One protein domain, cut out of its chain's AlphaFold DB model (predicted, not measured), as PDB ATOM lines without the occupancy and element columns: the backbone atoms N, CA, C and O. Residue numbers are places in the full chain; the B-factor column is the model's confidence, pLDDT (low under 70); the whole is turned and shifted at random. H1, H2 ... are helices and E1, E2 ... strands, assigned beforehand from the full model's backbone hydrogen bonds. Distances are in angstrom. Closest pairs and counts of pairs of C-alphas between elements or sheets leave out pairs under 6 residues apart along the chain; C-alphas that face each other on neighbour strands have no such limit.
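This is residues 247 to 310 of the 739 residues of the protein "Hypothetical protein" of Symbiodinium natans (UniProt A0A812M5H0). With little regular structure, this is a slender hairpin of two strands, E1 and E2, with loop chain on both sides: residues 259 to 260 pair with E1, residues 301 to 302 with E2. One short helix, H1, sits near the end of E1. The 64 printed residues hold H1, E1 and E2 in that order, class mixed, with 15 residues in named elements. The whole is compact, radius of gyration of the C-alphas 11.9 A, yet elongated, spanning 40 by 21 by 15 A.

H1, residues 254 to 258, begins at C-alpha (-25.353, 29.934, -11.368). E1, residues 272 to 277, is 17.0 A long. E2, residues 286 to 289, is 10.3 A long and ends at C-alpha (-4.903, 19.602, -14.609).

In H1 the O i to N i+4 pair is within hydrogen-bond range. The closest C-alphas of H1 and E1, Ala 258 and Cys 277, are 5.7 A apart. E1 and E2 form an antiparallel hairpin at 148 degrees; N 273 and O 288 are 2.8 A apart, within hydrogen-bond range. H1 and E2 are apart.

The farthest C-alphas, Gly 293 and Glu 310, are 39.9 A apart. The printed part has no cut. The link H1 to E1 is long. No printed residue is under 70 in pLDDT.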
ATOM      1  N   LEU A 247      -9.112  22.788 -22.674       96.81
ATOM      2  CA  LEU A 247      -9.860  24.035 -22.581       96.81
ATOM      3  C   LEU A 247     -10.658  24.079 -21.273       96.81
ATOM      4  O   LEU A 247     -11.013  23.043 -20.703       96.81
ATOM      5  N   ALA A 248     -10.985  25.291 -20.827       95.44
ATOM      6  CA  ALA A 248     -11.907  25.497 -19.718       95.44
ATOM      7  C   ALA A 248     -13.289  24.871 -20.021       95.44
ATOM      8  O   ALA A 248     -13.794  25.021 -21.138       95.44
ATOM      9  N   PRO A 249     -13.936  24.205 -19.047       93.44
ATOM     10  CA  PRO A 249     -15.264  23.637 -19.230       93.44
ATOM     11  C   PRO A 249     -16.322  24.734 -19.403       93.44
ATOM     12  O   PRO A 249     -16.326  25.743 -18.695       93.44
ATOM     13  N   THR A 250     -17.284  24.505 -20.298       91.31
ATOM     14  CA  THR A 250     -18.462  25.370 -20.442       91.31
ATOM     15  C   THR A 250     -19.417  25.162 -19.265       91.31
ATOM     16  O   THR A 250     -20.273  24.279 -19.300       91.31
ATOM     17  N   VAL A 251     -19.274  25.974 -18.217       91.31
ATOM     18  CA  VAL A 251     -20.219  26.026 -17.089       91.31
ATOM     19  C   VAL A 251     -21.471  26.837 -17.437       91.31
ATOM     20  O   VAL A 251     -21.398  27.840 -18.148       91.31
ATOM     21  N   THR A 252     -22.627  26.408 -16.929       87.06
ATOM     22  CA  THR A 252     -23.944  27.020 -17.183       87.06
ATOM     23  C   THR A 252     -24.686  27.310 -15.874       87.06
ATOM     24  O   THR A 252     -24.301  26.839 -14.802       87.06
ATOM     25  N   GLY A 253     -25.743  28.126 -15.939       86.31
ATOM     26  CA  GLY A 253     -26.515  28.525 -14.757       86.31
ATOM     27  C   GLY A 253     -25.684  29.318 -13.742       86.31
ATOM     28  O   GLY A 253     -24.761  30.046 -14.104       86.31
ATOM     29  N   THR A 254     -25.989  29.163 -12.453       80.94
ATOM     30  CA  THR A 254     -25.353  29.934 -11.368       80.94
ATOM     31  C   THR A 254     -23.850  29.670 -11.211       80.94
ATOM     32  O   THR A 254     -23.130  30.532 -10.706       80.94
ATOM     33  N   GLU A 255     -23.339  28.531 -11.690       88.50
ATOM     34  CA  GLU A 255     -21.904  28.221 -11.664       88.50
ATOM     35  C   GLU A 255     -21.087  29.133 -12.590       88.50
ATOM     36  O   GLU A 255     -19.957  29.482 -12.250       88.50
ATOM     37  N   PHE A 256     -21.666  29.600 -13.703       91.38
ATOM     38  CA  PHE A 256     -21.021  30.564 -14.603       91.38
ATOM     39  C   PHE A 256     -20.678  31.884 -13.898       91.38
ATOM     40  O   PHE A 256     -19.647  32.500 -14.180       91.38
ATOM     41  N   CYS A 257     -21.520  32.302 -12.955       92.06
ATOM     42  CA  CYS A 257     -21.325  33.514 -12.170       92.06
ATOM     43  C   CYS A 257     -20.455  33.300 -10.925       92.06
ATOM     44  O   CYS A 257     -19.811  34.243 -10.483       92.06
ATOM     45  N   ALA A 258     -20.405  32.081 -10.374       92.75
ATOM     46  CA  ALA A 258     -19.634  31.775  -9.167       92.75
ATOM     47  C   ALA A 258     -18.176  31.356  -9.441       92.75
ATOM     48  O   ALA A 258     -17.309  31.610  -8.606       92.75
ATOM     49  N   LEU A 259     -17.893  30.721 -10.584       96.12
ATOM     50  CA  LEU A 259     -16.589  30.125 -10.898       96.12
ATOM     51  C   LEU A 259     -15.806  30.938 -11.933       96.12
ATOM     52  O   LEU A 259     -16.349  31.342 -12.966       96.12
ATOM     53  N   ASP A 260     -14.511  31.132 -11.687       95.88
ATOM     54  CA  ASP A 260     -13.563  31.699 -12.643       95.88
ATOM     55  C   ASP A 260     -12.568  30.645 -13.143       95.88
ATOM     56  O   ASP A 260     -11.785  30.086 -12.375       95.88
ATOM     57  N   PHE A 261     -12.586  30.431 -14.459       96.56
ATOM     58  CA  PHE A 261     -11.655  29.583 -15.203       96.56
ATOM     59  C   PHE A 261     -10.683  30.417 -16.059       96.56
ATOM     60  O   PHE A 261     -10.090  29.892 -17.001       96.56
ATOM     61  N   SER A 262     -10.512  31.714 -15.773       95.81
ATOM     62  CA  SER A 262      -9.613  32.611 -16.516       95.81
ATOM     63  C   SER A 262      -8.170  32.088 -16.620       95.81
ATOM     64  O   SER A 262      -7.549  32.214 -17.676       95.81
ATOM     65  N   ALA A 263      -7.669  31.412 -15.580       95.62
ATOM     66  CA  ALA A 263      -6.361  30.752 -15.573       95.62
ATOM     67  C   ALA A 263      -6.316  29.410 -16.344       95.62
ATOM     68  O   ALA A 263      -5.235  28.874 -16.568       95.62
ATOM     69  N   CYS A 264      -7.465  28.868 -16.760       96.62
ATOM     70  CA  CYS A 264      -7.625  27.541 -17.370       96.62
ATOM     71  C   CYS A 264      -8.077  27.584 -18.843       96.62
ATOM     72  O   CYS A 264      -8.557  26.584 -19.373       96.62
ATOM     73  N   THR A 265      -7.982  28.736 -19.516       95.88
ATOM     74  CA  THR A 265      -8.507  28.915 -20.888       95.88
ATOM     75  C   THR A 265      -7.849  28.002 -21.927       95.88
ATOM     76  O   THR A 265      -8.525  27.562 -22.855       95.88
ATOM     77  N   SER A 266      -6.564  27.693 -21.752       96.81
ATOM     78  CA  SER A 266      -5.823  26.670 -22.491       96.81
ATOM     79  C   SER A 266      -4.702  26.149 -21.594       96.81
ATOM     80  O   SER A 266      -3.808  26.910 -21.230       96.81
ATOM     81  N   VAL A 267      -4.761  24.874 -21.219       96.88
ATOM     82  CA  VAL A 267      -3.817  24.210 -20.308       96.88
ATOM     83  C   VAL A 267      -3.061  23.145 -21.087       96.88
ATOM     84  O   VAL A 267      -3.675  22.206 -21.597       96.88
ATOM     85  N   ASP A 268      -1.744  23.291 -21.204       96.88
ATOM     86  CA  ASP A 268      -0.927  22.357 -21.980       96.88
ATOM     87  C   ASP A 268      -0.901  20.941 -21.357       96.88
ATOM     88  O   ASP A 268      -1.088  20.781 -20.149       96.88
ATOM     89  N   PRO A 269      -0.678  19.876 -22.152       95.56
ATOM     90  CA  PRO A 269      -0.724  18.492 -21.673       95.56
ATOM     91  C   PRO A 269       0.338  18.178 -20.602       95.56
ATOM     92  O   PRO A 269       1.519  17.979 -20.896       95.56
ATOM     93  N   GLY A 270      -0.103  18.035 -19.353       93.62
ATOM     94  CA  GLY A 270       0.738  17.854 -18.166       93.62
ATOM     95  C   GLY A 270       0.731  19.035 -17.201       93.62
ATOM     96  O   GLY A 270       1.144  18.871 -16.056       93.62
ATOM     97  N   GLU A 271       0.263  20.199 -17.646       97.69
ATOM     98  CA  GLU A 271       0.212  21.415 -16.841       97.69
ATOM     99  C   GLU A 271      -1.045  21.482 -15.964       97.69
ATOM    100  O   GLU A 271      -2.023  20.740 -16.138       97.69
ATOM    101  N   MET A 272      -1.003  22.408 -15.006       97.50
ATOM    102  CA  MET A 272      -2.071  22.670 -14.043       97.50
ATOM    103  C   MET A 272      -2.490  24.142 -14.078       97.50
ATOM    104  O   MET A 272      -1.699  25.023 -14.407       97.50
ATOM    105  N   CYS A 273      -3.736  24.412 -13.703       97.81
ATOM    106  CA  CYS A 273      -4.298  25.749 -13.551       97.81
ATOM    107  C   CYS A 273      -5.164  25.830 -12.284       97.81
ATOM    108  O   CYS A 273      -5.530  24.812 -11.693       97.81
ATOM    109  N   GLU A 274      -5.500  27.047 -11.864       97.75
ATOM    110  CA  GLU A 274      -6.291  27.296 -10.657       97.75
ATOM    111  C   GLU A 274      -7.710  27.752 -11.022       97.75
ATOM    112  O   GLU A 274      -7.895  28.654 -11.839       97.75
ATOM    113  N   VAL A 275      -8.721  27.148 -10.396       97.50
ATOM    114  CA  VAL A 275     -10.124  27.567 -10.502       97.50
ATOM    115  C   VAL A 275     -10.459  28.413  -9.278       97.50
ATOM    116  O   VAL A 275     -10.363  27.952  -8.136       97.50
ATOM    117  N   HIS A 276     -10.840  29.666  -9.512       96.44
ATOM    118  CA  HIS A 276     -11.132  30.639  -8.458       96.44
ATOM    119  C   HIS A 276     -12.639  30.867  -8.297       96.44
ATOM    120  O   HIS A 276     -13.441  30.518  -9.162       96.44
ATOM    121  N   CYS A 277     -13.022  31.501  -7.192       95.88
ATOM    122  CA  CYS A 277     -14.353  32.079  -7.036       95.88
ATOM    123  C   CYS A 277     -14.383  33.487  -7.641       95.88
ATOM    124  O   CYS A 277     -13.477  34.288  -7.395       95.88
ATOM    125  N   LYS A 278     -15.420  33.804  -8.421       93.44
ATOM    126  CA  LYS A 278     -15.673  35.164  -8.914       93.44
ATOM    127  C   LYS A 278     -16.238  36.031  -7.793       93.44
ATOM    128  O   LYS A 278     -17.145  35.607  -7.092       93.44
ATOM    129  N   ASN A 279     -15.775  37.274  -7.681       88.12
ATOM    130  CA  ASN A 279     -16.406  38.312  -6.854       88.12
ATOM    131  C   ASN A 279     -17.905  38.440  -7.234       88.12
ATOM    132  O   ASN A 279     -18.170  38.556  -8.433       88.12
ATOM    133  N   PRO A 280     -18.873  38.412  -6.289       89.62
ATOM    134  CA  PRO A 280     -18.741  38.525  -4.824       89.62
ATOM    135  C   PRO A 280     -18.638  37.215  -4.026       89.62
ATOM    136  O   PRO A 280     -18.713  37.250  -2.799       89.62
ATOM    137  N   PHE A 281     -18.441  36.068  -4.672       91.19
ATOM    138  CA  PHE A 281     -18.202  34.809  -3.969       91.19
ATOM    139  C   PHE A 281     -16.785  34.751  -3.388       91.19
ATOM    140  O   PHE A 281     -15.797  35.050  -4.063       91.19
ATOM    141  N   THR A 282     -16.685  34.299  -2.143       91.06
ATOM    142  CA  THR A 282     -15.435  33.974  -1.453       91.06
ATOM    143  C   THR A 282     -15.298  32.457  -1.331       91.06
ATOM    144  O   THR A 282     -16.281  31.718  -1.338       91.06
ATOM    145  N   GLY A 283     -14.069  31.951  -1.263       92.25
ATOM    146  CA  GLY A 283     -13.822  30.514  -1.160       92.25
ATOM    147  C   GLY A 283     -12.365  30.152  -1.403       92.25
ATOM    148  O   GLY A 283     -11.576  30.958  -1.899       92.25
ATOM    149  N   ALA A 284     -11.998  28.924  -1.043       94.69
ATOM    150  CA  ALA A 284     -10.694  28.374  -1.393       94.69
ATOM    151  C   ALA A 284     -10.660  28.020  -2.887       94.69
ATOM    152  O   ALA A 284     -11.589  27.394  -3.392       94.69
ATOM    153  N   LYS A 285      -9.580  28.387  -3.582       95.75
ATOM    154  CA  LYS A 285      -9.318  27.940  -4.958       95.75
ATOM    155  C   LYS A 285      -9.040  26.432  -5.008       95.75
ATOM    156  O   LYS A 285      -8.555  25.863  -4.028       95.75
ATOM    157  N   THR A 286      -9.301  25.808  -6.150       97.00
ATOM    158  CA  THR A 286      -8.972  24.399  -6.422       97.00
ATOM    159  C   THR A 286      -8.060  24.278  -7.636       97.00
ATOM    160  O   THR A 286      -8.038  25.148  -8.503       97.00
ATOM    161  N   GLU A 287      -7.292  23.193  -7.695       97.12
ATOM    162  CA  GLU A 287      -6.425  22.887  -8.833       97.12
ATOM    163  C   GLU A 287      -7.181  22.070  -9.890       97.12
ATOM    164  O   GLU A 287      -8.034  21.225  -9.584       97.12
ATOM    165  N   ALA A 288      -6.846  22.327 -11.148       96.50
ATOM    166  CA  ALA A 288      -7.276  21.583 -12.319       96.50
ATOM    167  C   ALA A 288      -6.044  21.217 -13.155       96.50
ATOM    168  O   ALA A 288      -5.085  21.983 -13.193       96.50
ATOM    169  N   TYR A 289      -6.049  20.067 -13.826       97.25
ATOM    170  CA  TYR A 289      -4.903  19.602 -14.609       97.25
ATOM    171  C   TYR A 289      -5.310  19.004 -15.955       97.25
ATOM    172  O   TYR A 289      -6.391  18.425 -16.105       97.25
ATOM    173  N   CYS A 290      -4.418  19.130 -16.936       97.69
ATOM    174  CA  CYS A 290      -4.555  18.480 -18.230       97.69
ATOM    175  C   CYS A 290      -3.669  17.223 -18.278       97.69
ATOM    176  O   CYS A 290      -2.471  17.325 -18.023       97.69
ATOM    177  N   PRO A 291      -4.187  16.022 -18.598       96.44
ATOM    178  CA  PRO A 291      -3.349  14.827 -18.700       96.44
ATOM    179  C   PRO A 291      -2.257  14.949 -19.783       96.44
ATOM    180  O   PRO A 291      -2.541  15.377 -20.898       96.44
ATOM    181  N   HIS A 292      -1.030  14.476 -19.515       93.31
ATOM    182  CA  HIS A 292       0.093  14.493 -20.482       93.31
ATOM    183  C   HIS A 292      -0.231  13.887 -21.860       93.31
ATOM    184  O   HIS A 292       0.346  14.280 -22.868       93.31
ATOM    185  N   GLY A 293      -1.132  12.903 -21.901       92.62
ATOM    186  CA  GLY A 293      -1.567  12.227 -23.122       92.62
ATOM    187  C   GLY A 293      -2.922  12.703 -23.653       92.62
ATOM    188  O   GLY A 293      -3.577  11.943 -24.364       92.62
ATOM    189  N   ASN A 294      -3.396  13.887 -23.262       95.69
ATOM    190  CA  ASN A 294      -4.736  14.351 -23.599       95.69
ATOM    191  C   ASN A 294      -4.933  14.589 -25.107       95.69
ATOM    192  O   ASN A 294      -4.304  15.462 -25.692       95.69
ATOM    193  N   THR A 295      -5.871  13.868 -25.723       95.31
ATOM    194  CA  THR A 295      -6.262  14.048 -27.135       95.31
ATOM    195  C   THR A 295      -7.683  14.612 -27.284       95.31
ATOM    196  O   THR A 295      -8.285  14.490 -28.349       95.31
ATOM    197  N   ASN A 296      -8.260  15.171 -26.213       94.81
ATOM    198  CA  ASN A 296      -9.614  15.727 -26.177       94.81
ATOM    199  C   ASN A 296      -9.562  17.174 -25.652       94.81
ATOM    200  O   ASN A 296      -9.191  17.365 -24.495       94.81
ATOM    201  N   PRO A 297      -9.972  18.203 -26.417       94.69
ATOM    202  CA  PRO A 297      -9.923  19.584 -25.932       94.69
ATOM    203  C   PRO A 297     -10.759  19.808 -24.660       94.69
ATOM    204  O   PRO A 297     -10.430  20.681 -23.873       94.69
ATOM    205  N   ASN A 298     -11.775  18.984 -24.384       95.62
ATOM    206  CA  ASN A 298     -12.587  19.074 -23.162       95.62
ATOM    207  C   ASN A 298     -12.070  18.171 -22.017       95.62
ATOM    208  O   ASN A 298     -12.827  17.819 -21.116       95.62
ATOM    209  N   GLY A 299     -10.805  17.741 -22.068       94.50
ATOM    210  CA  GLY A 299     -10.197  16.785 -21.132       94.50
ATOM    211  C   GLY A 299      -9.696  17.355 -19.798       94.50
ATOM    212  O   GLY A 299      -8.949  16.660 -19.110       94.50
ATOM    213  N   LEU A 300     -10.048  18.597 -19.433       96.88
ATOM    214  CA  LEU A 300      -9.585  19.219 -18.187       96.88
ATOM    215  C   LEU A 300     -10.182  18.502 -16.966       96.88
ATOM    216  O   LEU A 300     -11.401  18.469 -16.790       96.88
ATOM    217  N   VAL A 301      -9.327  17.973 -16.091       96.62
ATOM    218  CA  VAL A 301      -9.747  17.323 -14.844       96.62
ATOM    219  C   VAL A 301      -9.691  18.350 -13.717       96.62
ATOM    220  O   VAL A 301      -8.628  18.894 -13.435       96.62
ATOM    221  N   TRP A 302     -10.821  18.626 -13.066       96.88
ATOM    222  CA  TRP A 302     -10.941  19.667 -12.040       96.88
ATOM    223  C   TRP A 302     -11.911  19.264 -10.923       96.88
ATOM    224  O   TRP A 302     -12.723  18.354 -11.083       96.88
ATOM    225  N   THR A 303     -11.829  19.952  -9.782       94.44
ATOM    226  CA  THR A 303     -12.780  19.825  -8.662       94.44
ATOM    227  C   THR A 303     -13.388  21.190  -8.353       94.44
ATOM    228  O   THR A 303     -12.679  22.195  -8.383       94.44
ATOM    229  N   ARG A 304     -14.688  21.247  -8.040       95.25
ATOM    230  CA  ARG A 304     -15.396  22.505  -7.763       95.25
ATOM    231  C   ARG A 304     -14.885  23.181  -6.476       95.25
ATOM    232  O   ARG A 304     -14.934  22.543  -5.422       95.25
ATOM    233  N   PRO A 305     -14.451  24.456  -6.520       94.69
ATOM    234  CA  PRO A 305     -14.096  25.200  -5.316       94.69
ATOM    235  C   PRO A 305     -15.346  25.564  -4.490       94.69
ATOM    236  O   PRO A 305     -16.416  25.808  -5.063       94.69
ATOM    237  N   PRO A 306     -15.249  25.614  -3.145       92.88
ATOM    238  CA  PRO A 306     -16.357  25.959  -2.254       92.88
ATOM    239  C   PRO A 306     -16.626  27.473  -2.255       92.88
ATOM    240  O   PRO A 306     -16.319  28.174  -1.293       92.88
ATOM    241  N   CYS A 307     -17.186  27.972  -3.355       93.31
ATOM    242  CA  CYS A 307     -17.555  29.374  -3.516       93.31
ATOM    243  C   CYS A 307     -18.875  29.677  -2.799       93.31
ATOM    244  O   CYS A 307     -19.934  29.185  -3.196       93.31
ATOM    245  N   VAL A 308     -18.798  30.491  -1.749       90.81
ATOM    246  CA  VAL A 308     -19.923  30.931  -0.919       90.81
ATOM    247  C   VAL A 308     -20.126  32.436  -1.049       90.81
ATOM    248  O   VAL A 308     -19.191  33.188  -1.300       90.81
ATOM    249  N   LEU A 309     -21.368  32.878  -0.889       88.81
ATOM    250  CA  LEU A 309     -21.732  34.288  -0.891       88.81
ATOM    251  C   LEU A 309     -21.962  34.725   0.559       88.81
ATOM    252  O   LEU A 309     -22.989  34.386   1.142       88.81
ATOM    253  N   GLU A 310     -20.996  35.422   1.158       82.88
ATOM    254  CA  GLU A 310     -21.035  35.741   2.597       82.88
ATOM    255  C   GLU A 310     -22.142  36.741   2.966       82.88
ATOM    256  O   GLU A 310     -22.810  36.573   3.986       82.88
TER     257      GLU A 310